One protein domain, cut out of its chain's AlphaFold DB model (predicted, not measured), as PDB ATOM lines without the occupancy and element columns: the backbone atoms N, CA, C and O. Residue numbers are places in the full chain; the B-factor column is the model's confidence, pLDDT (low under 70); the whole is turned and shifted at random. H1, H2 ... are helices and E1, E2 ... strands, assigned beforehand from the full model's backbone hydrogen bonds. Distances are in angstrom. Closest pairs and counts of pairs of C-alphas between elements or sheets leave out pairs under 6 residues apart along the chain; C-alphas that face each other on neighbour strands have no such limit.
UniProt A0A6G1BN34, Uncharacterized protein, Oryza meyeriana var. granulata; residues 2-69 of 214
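AT A GLANCE: This is residues 2 to 69 of the 214 residues of an uncharacterized protein of Oryza meyeriana var. granulata (UniProt A0A6G1BN34). A three-stranded meander, E1 E2 E3, each strand the antiparallel neighbour of the one before, has helix H1 at one end, while short H2 sticks out beyond the other. The 68 printed residues run H1 E1 E2 E3 H2, mixed in class; the whole is loose, radius of gyration of the C-alphas 15.4 A, spanning 47 by 24 by 19 A.

IN THESE COORDINATES: H1, residues 5 to 16, begins at C-alpha (-9.149, -16.699, -14.389) and measures 16.3 A. E1 is residues 21 to 25, E2 28 to 34 (19.9 A), E3 51 to 57 (20.1 A). H2, residues 61 to 69, ends at C-alpha (18.103, 5.572, 17.344).

HOW THE PARTS SIT: H1 only grazes the sheet; its closest C-alphas to E2 are Val 15 and Pro 34, 6.0 A. Hairpin E1 and E2 has N 23 and O 30 at 2.9 A; hairpin E2 and E3 has N 31 and O 54 at 2.9 A, both within hydrogen-bond range. Every O i to N i+4 pair is within range in H1, 4 of 5 in H2. H2 is apart from H1, E1 and E2.

THE WHOLE: The printed part has no cut. Link E2 to E3 is long. Residues 60 to 69 stand free; pLDDT is under 70 at 2 to 3 and 58 to 69.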
ATOM      1  N   ARG A   2      -9.391 -25.265 -10.437       62.28
ATOM      2  CA  ARG A   2      -9.362 -23.832 -10.063       62.28
ATOM      3  C   ARG A   2      -9.841 -23.019 -11.268       62.28
ATOM      4  O   ARG A   2      -9.113 -22.944 -12.259       62.28
ATOM      5  N   LEU A   3     -11.067 -22.499 -11.187       59.41
ATOM      6  CA  LEU A   3     -11.783 -21.833 -12.282       59.41
ATOM      7  C   LEU A   3     -11.773 -20.300 -12.161       59.41
ATOM      8  O   LEU A   3     -12.669 -19.633 -12.663       59.41
ATOM      9  N   ASP A   4     -10.788 -19.736 -11.467       80.44
ATOM     10  CA  ASP A   4     -10.702 -18.292 -11.274       80.44
ATOM     11  C   ASP A   4      -9.615 -17.704 -12.177       80.44
ATOM     12  O   ASP A   4      -8.439 -17.618 -11.819       80.44
ATOM     13  N   LYS A   5     -10.030 -17.321 -13.390       85.62
ATOM     14  CA  LYS A   5      -9.149 -16.699 -14.389       85.62
ATOM     15  C   LYS A   5      -8.562 -15.372 -13.891       85.62
ATOM     16  O   LYS A   5      -7.468 -15.002 -14.313       85.62
ATOM     17  N   GLY A   6      -9.273 -14.665 -13.008       89.00
ATOM     18  CA  GLY A   6      -8.814 -13.407 -12.422       89.00
ATOM     19  C   GLY A   6      -7.645 -13.634 -11.471       89.00
ATOM     20  O   GLY A   6      -6.613 -12.973 -11.587       89.00
ATOM     21  N   MET A   7      -7.765 -14.635 -10.595       88.12
ATOM     22  CA  MET A   7      -6.678 -15.036  -9.700       88.12
ATOM     23  C   MET A   7      -5.454 -15.538 -10.463       88.12
ATOM     24  O   MET A   7      -4.338 -15.133 -10.142       88.12
ATOM     25  N   ASP A   8      -5.641 -16.359 -11.498       90.69
ATOM     26  CA  ASP A   8      -4.528 -16.832 -12.330       90.69
ATOM     27  C   ASP A   8      -3.783 -15.652 -12.990       90.69
ATOM     28  O   ASP A   8      -2.550 -15.618 -13.013       90.69
ATOM     29  N   GLN A   9      -4.517 -14.641 -13.475       93.75
ATOM     30  CA  GLN A   9      -3.917 -13.435 -14.051       93.75
ATOM     31  C   GLN A   9      -3.185 -12.587 -13.000       93.75
ATOM     32  O   GLN A   9      -2.130 -12.027 -13.299       93.75
ATOM     33  N   LEU A  10      -3.718 -12.492 -11.780       93.94
ATOM     34  CA  LEU A  10      -3.055 -11.802 -10.677       93.94
ATOM     35  C   LEU A  10      -1.728 -12.479 -10.324       93.94
ATOM     36  O   LEU A  10      -0.700 -11.810 -10.296       93.94
ATOM     37  N   VAL A  11      -1.741 -13.800 -10.113       93.62
ATOM     38  CA  VAL A  11      -0.532 -14.585  -9.814       93.62
ATOM     39  C   VAL A  11       0.507 -14.384 -10.911       93.62
ATOM     40  O   VAL A  11       1.660 -14.088 -10.610       93.62
ATOM     41  N   LYS A  12       0.090 -14.473 -12.180       94.81
ATOM     42  CA  LYS A  12       0.965 -14.243 -13.332       94.81
ATOM     43  C   LYS A  12       1.624 -12.861 -13.280       94.81
ATOM     44  O   LYS A  12       2.844 -12.781 -13.347       94.81
ATOM     45  N   LYS A  13       0.848 -11.792 -13.076       95.12
ATOM     46  CA  LYS A  13       1.375 -10.416 -12.979       95.12
ATOM     47  C   LYS A  13       2.355 -10.233 -11.819       95.12
ATOM     48  O   LYS A  13       3.314  -9.486 -11.957       95.12
ATOM     49  N   VAL A  14       2.090 -10.866 -10.677       95.62
ATOM     50  CA  VAL A  14       2.960 -10.794  -9.494       95.62
ATOM     51  C   VAL A  14       4.292 -11.483  -9.764       95.62
ATOM     52  O   VAL A  14       5.331 -10.909  -9.467       95.62
ATOM     53  N   VAL A  15       4.258 -12.670 -10.379       94.38
ATOM     54  CA  VAL A  15       5.460 -13.417 -10.774       94.38
ATOM     55  C   VAL A  15       6.267 -12.655 -11.825       94.38
ATOM     56  O   VAL A  15       7.468 -12.489 -11.668       94.38
ATOM     57  N   GLU A  16       5.617 -12.168 -12.884       96.56
ATOM     58  CA  GLU A  16       6.287 -11.473 -13.994       96.56
ATOM     59  C   GLU A  16       6.974 -10.178 -13.565       96.56
ATOM     60  O   GLU A  16       7.978  -9.788 -14.155       96.56
ATOM     61  N   LYS A  17       6.423  -9.499 -12.558       94.38
ATOM     62  CA  LYS A  17       6.951  -8.231 -12.050       94.38
ATOM     63  C   LYS A  17       7.789  -8.381 -10.782       94.38
ATOM     64  O   LYS A  17       8.129  -7.361 -10.193       94.38
ATOM     65  N   ASP A  18       8.055  -9.611 -10.346       93.06
ATOM     66  CA  ASP A  18       8.768  -9.912  -9.100       93.06
ATOM     67  C   ASP A  18       8.231  -9.118  -7.889       93.06
ATOM     68  O   ASP A  18       8.956  -8.466  -7.140       93.06
ATOM     69  N   MET A  19       6.902  -9.104  -7.738       93.44
ATOM     70  CA  MET A  19       6.219  -8.365  -6.672       93.44
ATOM     71  C   MET A  19       5.867  -9.269  -5.486       93.44
ATOM     72  O   MET A  19       5.722 -10.486  -5.606       93.44
ATOM     73  N   ALA A  20       5.626  -8.644  -4.337       93.31
ATOM     74  CA  ALA A  20       5.027  -9.262  -3.160       93.31
ATOM     75  C   ALA A  20       3.985  -8.311  -2.559       93.31
ATOM     76  O   ALA A  20       4.083  -7.093  -2.716       93.31
ATOM     77  N   PHE A  21       2.986  -8.853  -1.864       93.19
ATOM     78  CA  PHE A  21       2.010  -8.043  -1.135       93.19
ATOM     79  C   PHE A  21       2.320  -8.040   0.354       93.19
ATOM     80  O   PHE A  21       2.768  -9.037   0.914       93.19
ATOM     81  N   SER A  22       2.006  -6.933   1.014       92.88
ATOM     82  CA  SER A  22       1.978  -6.854   2.468       92.88
ATOM     83  C   SER A  22       0.628  -6.329   2.922       92.88
ATOM     84  O   SER A  22       0.130  -5.356   2.359       92.88
ATOM     85  N   ALA A  23       0.064  -6.929   3.960       89.19
ATOM     86  CA  ALA A  23      -1.144  -6.451   4.613       89.19
ATOM     87  C   ALA A  23      -0.921  -6.426   6.122       89.19
ATOM     88  O   ALA A  23      -0.297  -7.329   6.672       89.19
ATOM     89  N   VAL A  24      -1.432  -5.406   6.802       89.31
ATOM     90  CA  VAL A  24      -1.462  -5.372   8.267       89.31
ATOM     91  C   VAL A  24      -2.866  -5.771   8.708       89.31
ATOM     92  O   VAL A  24      -3.848  -5.181   8.264       89.31
ATOM     93  N   ILE A  25      -2.958  -6.800   9.545       84.81
ATOM     94  CA  ILE A  25      -4.198  -7.341  10.102       84.81
ATOM     95  C   ILE A  25      -4.078  -7.266  11.627       84.81
ATOM     96  O   ILE A  25      -3.418  -8.096  12.253       84.81
ATOM     97  N   GLY A  26      -4.688  -6.238  12.222       87.19
ATOM     98  CA  GLY A  26      -4.533  -5.932  13.646       87.19
ATOM     99  C   GLY A  26      -3.073  -5.631  13.993       87.19
ATOM    100  O   GLY A  26      -2.457  -4.756  13.392       87.19
ATOM    101  N   GLU A  27      -2.513  -6.387  14.934       86.12
ATOM    102  CA  GLU A  27      -1.098  -6.302  15.320       86.12
ATOM    103  C   GLU A  27      -0.182  -7.191  14.465       86.12
ATOM    104  O   GLU A  27       1.005  -7.273  14.745       86.12
ATOM    105  N   ALA A  28      -0.681  -7.911  13.458       85.06
ATOM    106  CA  ALA A  28       0.134  -8.809  12.644       85.06
ATOM    107  C   ALA A  28       0.358  -8.244  11.238       85.06
ATOM    108  O   ALA A  28      -0.570  -7.793  10.576       85.06
ATOM    109  N   GLN A  29       1.590  -8.319  10.745       90.25
ATOM    110  CA  GLN A  29       1.919  -8.057   9.350       90.25
ATOM    111  C   GLN A  29       1.938  -9.383   8.585       90.25
ATOM    112  O   GLN A  29       2.699 -10.289   8.913       90.25
ATOM    113  N   MET A  30       1.119  -9.500   7.549       92.56
ATOM    114  CA  MET A  30       1.115 -10.606   6.601       92.56
ATOM    115  C   MET A  30       1.908 -10.206   5.358       92.56
ATOM    116  O   MET A  30       1.638  -9.169   4.758       92.56
ATOM    117  N   LEU A  31       2.867 -11.036   4.962       93.12
ATOM    118  CA  LEU A  31       3.593 -10.913   3.700       93.12
ATOM    119  C   LEU A  31       3.159 -12.047   2.779       93.12
ATOM    120  O   LEU A  31       3.078 -13.190   3.222       93.12
ATOM    121  N   VAL A  32       2.875 -11.738   1.519       94.50
ATOM    122  CA  VAL A  32       2.385 -12.680   0.510       94.50
ATOM    123  C   VAL A  32       3.313 -12.658  -0.691       94.50
ATOM    124  O   VAL A  32       3.531 -11.613  -1.299       94.50
ATOM    125  N   PHE A  33       3.811 -13.828  -1.055       95.19
ATOM    126  CA  PHE A  33       4.824 -14.042  -2.073       95.19
ATOM    127  C   PHE A  33       4.332 -14.999  -3.163       95.19
ATOM    128  O   PHE A  33       3.471 -15.850  -2.907       95.19
ATOM    129  N   PRO A  34       4.892 -14.912  -4.379       95.75
ATOM    130  CA  PRO A  34       4.678 -15.922  -5.401       95.75
ATOM    131  C   PRO A  34       5.336 -17.255  -5.019       95.75
ATOM    132  O   PRO A  34       6.411 -17.305  -4.417       95.75
ATOM    133  N   SER A  35       4.703 -18.367  -5.400       94.81
ATOM    134  CA  SER A  35       5.214 -19.721  -5.149       94.81
ATOM    135  C   SER A  35       6.510 -20.034  -5.898       94.81
ATOM    136  O   SER A  35       7.144 -21.034  -5.588       94.81
ATOM    137  N   THR A  36       6.947 -19.192  -6.838       94.81
ATOM    138  CA  THR A  36       8.247 -19.306  -7.525       94.81
ATOM    139  C   THR A  36       9.441 -19.191  -6.578       94.81
ATOM    140  O   THR A  36      10.497 -19.743  -6.875       94.81
ATOM    141  N   LEU A  37       9.265 -18.547  -5.417       93.62
ATOM    142  CA  LEU A  37      10.283 -18.469  -4.361       93.62
ATOM    143  C   LEU A  37      10.388 -19.752  -3.522       93.62
ATOM    144  O   LEU A  37      11.288 -19.884  -2.696       93.62
ATOM    145  N   LEU A  38       9.468 -20.702  -3.707       93.44
ATOM    146  CA  LEU A  38       9.519 -21.996  -3.039       93.44
ATOM    147  C   LEU A  38      10.443 -22.965  -3.795       93.44
ATOM    148  O   LEU A  38      10.669 -22.809  -5.002       93.44
ATOM    149  N   PRO A  39      10.935 -24.025  -3.126       93.31
ATOM    150  CA  PRO A  39      11.620 -25.124  -3.798       93.31
ATOM    151  C   PRO A  39      10.791 -25.682  -4.962       93.31
ATOM    152  O   PRO A  39       9.573 -25.808  -4.840       93.31
ATOM    153  N   LYS A  40      11.447 -26.081  -6.064       91.00
ATOM    154  CA  LYS A  40      10.799 -26.514  -7.326       91.00
ATOM    155  C   LYS A  40       9.616 -27.474  -7.127       91.00
ATOM    156  O   LYS A  40       8.566 -27.282  -7.730       91.00
ATOM    157  N   LYS A  41       9.752 -28.448  -6.222       91.38
ATOM    158  CA  LYS A  41       8.715 -29.447  -5.895       91.38
ATOM    159  C   LYS A  41       7.410 -28.858  -5.320       91.38
ATOM    160  O   LYS A  41       6.385 -29.523  -5.353       91.38
ATOM    161  N   ASN A  42       7.435 -27.630  -4.795       91.12
ATOM    162  CA  ASN A  42       6.295 -26.941  -4.181       91.12
ATOM    163  C   ASN A  42       5.849 -25.696  -4.966       91.12
ATOM    164  O   ASN A  42       4.971 -24.974  -4.507       91.12
ATOM    165  N   GLN A  43       6.424 -25.408  -6.136       94.50
ATOM    166  CA  GLN A  43       6.090 -24.178  -6.865       94.50
ATOM    167  C   GLN A  43       4.697 -24.206  -7.493       94.50
ATOM    168  O   GLN A  43       4.130 -23.148  -7.772       94.50
ATOM    169  N   THR A  44       4.140 -25.392  -7.730       92.19
ATOM    170  CA  THR A  44       2.853 -25.547  -8.407       92.19
ATOM    171  C   THR A  44       1.909 -26.434  -7.620       92.19
ATOM    172  O   THR A  44       2.295 -27.500  -7.149       92.19
ATOM    173  N   PHE A  45       0.645 -26.037  -7.561       87.69
ATOM    174  CA  PHE A  45      -0.446 -26.844  -7.038       87.69
ATOM    175  C   PHE A  45      -1.471 -27.050  -8.152       87.69
ATOM    176  O   PHE A  45      -1.963 -26.078  -8.728       87.69
ATOM    177  N   HIS A  46      -1.764 -28.309  -8.493       87.12
ATOM    178  CA  HIS A  46      -2.537 -28.674  -9.692       87.12
ATOM    179  C   HIS A  46      -1.987 -28.042 -10.986       87.12
ATOM    180  O   HIS A  46      -2.744 -27.530 -11.809       87.12
ATOM    181  N   GLY A  47      -0.656 -28.026 -11.134       89.00
ATOM    182  CA  GLY A  47       0.022 -27.487 -12.318       89.00
ATOM    183  C   GLY A  47       0.009 -25.960 -12.442       89.00
ATOM    184  O   GLY A  47       0.429 -25.439 -13.470       89.00
ATOM    185  N   LYS A  48      -0.457 -25.228 -11.421       90.62
ATOM    186  CA  LYS A  48      -0.516 -23.759 -11.428       90.62
ATOM    187  C   LYS A  48       0.303 -23.154 -10.293       90.62
ATOM    188  O   LYS A  48       0.307 -23.685  -9.180       90.62
ATOM    189  N   HIS A  49       0.951 -22.023 -10.562       93.38
ATOM    190  CA  HIS A  49       1.545 -21.191  -9.515       93.38
ATOM    191  C   HIS A  49       0.463 -20.614  -8.600       93.38
ATOM    192  O   HIS A  49      -0.702 -20.483  -8.980       93.38
ATOM    193  N   TYR A  50       0.850 -20.280  -7.377       93.62
ATOM    194  CA  TYR A  50      -0.050 -19.742  -6.368       93.62
ATOM    195  C   TYR A  50       0.672 -18.701  -5.513       93.62
ATOM    196  O   TYR A  50       1.889 -18.547  -5.594       93.62
ATOM    197  N   LEU A  51      -0.084 -17.970  -4.700       93.62
ATOM    198  CA  LEU A  51       0.479 -17.083  -3.688       93.62
ATOM    199  C   LEU A  51       0.497 -17.798  -2.339       93.62
ATOM    200  O   LEU A  51      -0.465 -18.481  -1.983       93.62
ATOM    201  N   TRP A  52       1.572 -17.625  -1.587       94.31
ATOM    202  CA  TRP A  52       1.730 -18.132  -0.226       94.31
ATOM    203  C   TRP A  52       2.125 -16.980   0.685       94.31
ATOM    204  O   TRP A  52       2.650 -15.979   0.213       94.31
ATOM    205  N   GLY A  53       1.850 -17.081   1.982       93.12
ATOM    206  CA  GLY A  53       2.136 -15.980   2.888       93.12
ATOM    207  C   GLY A  53       2.599 -16.414   4.261       93.12
ATOM    208  O   GLY A  53       2.361 -17.541   4.692       93.12
ATOM    209  N   VAL A  54       3.273 -15.487   4.930       91.25
ATOM    210  CA  VAL A  54       3.797 -15.626   6.286       91.25
ATOM    211  C   VAL A  54       3.298 -14.471   7.141       91.25
ATOM    212  O   VAL A  54       3.142 -13.348   6.660       91.25
ATOM    213  N   PHE A  55       3.066 -14.746   8.419       90.75
ATOM    214  CA  PHE A  55       2.689 -13.736   9.397       90.75
ATOM    215  C   PHE A  55       3.892 -13.374  10.261       90.75
ATOM    216  O   PHE A  55       4.627 -14.242  10.728       90.75
ATOM    217  N   ARG A  56       4.061 -12.080  10.505       85.88
ATOM    218  CA  ARG A  56       5.003 -11.509  11.463       85.88
ATOM    219  C   ARG A  56       4.200 -10.767  12.519       85.88
ATOM    220  O   ARG A  56       3.312  -9.986  12.185       85.88
ATOM    221  N   ARG A  57       4.497 -10.996  13.796       82.19
ATOM    222  CA  ARG A  57       3.869 -10.235  14.879       82.19
ATOM    223  C   ARG A  57       4.471  -8.831  14.899       82.19
ATOM    224  O   ARG A  57       5.677  -8.647  15.045       82.19
ATOM    225  N   GLY A  58       3.614  -7.840  14.744       67.25
ATOM    226  CA  GLY A  58       3.928  -6.428  14.813       67.25
ATOM    227  C   GLY A  58       4.167  -5.977  16.247       67.25
ATOM    228  O   GLY A  58       3.327  -5.338  16.864       67.25
ATOM    229  N   GLY A  59       5.324  -6.343  16.791       59.25
ATOM    230  CA  GLY A  59       5.795  -5.870  18.097       59.25
ATOM    231  C   GLY A  59       7.282  -5.523  18.122       59.25
ATOM    232  O   GLY A  59       7.735  -4.796  19.000       59.25
ATOM    233  N   GLU A  60       8.050  -5.987  17.137       56.03
ATOM    234  CA  GLU A  60       9.510  -5.851  17.130       56.03
ATOM    235  C   GLU A  60       9.990  -4.555  16.459       56.03
ATOM    236  O   GLU A  60      11.104  -4.097  16.714       56.03
ATOM    237  N   TYR A  61       9.137  -3.890  15.670       54.12
ATOM    238  CA  TYR A  61       9.484  -2.630  15.000       54.12
ATOM    239  C   TYR A  61       9.585  -1.435  15.957       54.12
ATOM    240  O   TYR A  61      10.327  -0.499  15.673       54.12
ATOM    241  N   LYS A  62       8.909  -1.469  17.117       53.44
ATOM    242  CA  LYS A  62       9.095  -0.440  18.157       53.44
ATOM    243  C   LYS A  62      10.440  -0.580  18.875       53.44
ATOM    244  O   LYS A  62      10.963   0.411  19.368       53.44
ATOM    245  N   LYS A  63      11.021  -1.786  18.901       49.12
ATOM    246  CA  LYS A  63      12.324  -2.047  19.527       49.12
ATOM    247  C   LYS A  63      13.473  -1.805  18.544       49.12
ATOM    248  O   LYS A  63      14.441  -1.160  18.909       49.12
ATOM    249  N   ALA A  64      13.342  -2.219  17.282       51.84
ATOM    250  CA  ALA A  64      14.366  -1.981  16.258       51.84
ATOM    251  C   ALA A  64      14.567  -0.488  15.927       51.84
ATOM    252  O   ALA A  64      15.702  -0.066  15.728       51.84
ATOM    253  N   ALA A  65      13.502   0.325  15.934       54.25
ATOM    254  CA  ALA A  65      13.620   1.778  15.770       54.25
ATOM    255  C   ALA A  65      14.321   2.451  16.966       54.25
ATOM    256  O   ALA A  65      15.097   3.377  16.765       54.25
ATOM    257  N   ALA A  66      14.109   1.953  18.190       54.53
ATOM    258  CA  ALA A  66      14.816   2.434  19.379       54.53
ATOM    259  C   ALA A  66      16.309   2.048  19.359       54.53
ATOM    260  O   ALA A  66      17.163   2.868  19.663       54.53
ATOM    261  N   ILE A  67      16.639   0.833  18.906       55.44
ATOM    262  CA  ILE A  67      18.029   0.350  18.816       55.44
ATOM    263  C   ILE A  67      18.796   1.007  17.645       55.44
ATOM    264  O   ILE A  67      20.017   1.143  17.703       55.44
ATOM    265  N   ALA A  68      18.097   1.430  16.584       57.62
ATOM    266  CA  ALA A  68      18.669   2.236  15.500       57.62
ATOM    267  C   ALA A  68      18.807   3.723  15.875       57.62
ATOM    268  O   ALA A  68      19.688   4.397  15.348       57.62
ATOM    269  N   ALA A  69      17.977   4.223  16.797       58.00
ATOM    270  CA  ALA A  69      18.103   5.572  17.344       58.00
ATOM    271  C   ALA A  69      19.251   5.705  18.367       58.00
ATOM    272  O   ALA A  69      19.781   6.799  18.520       58.00
TER     273      ALA A  69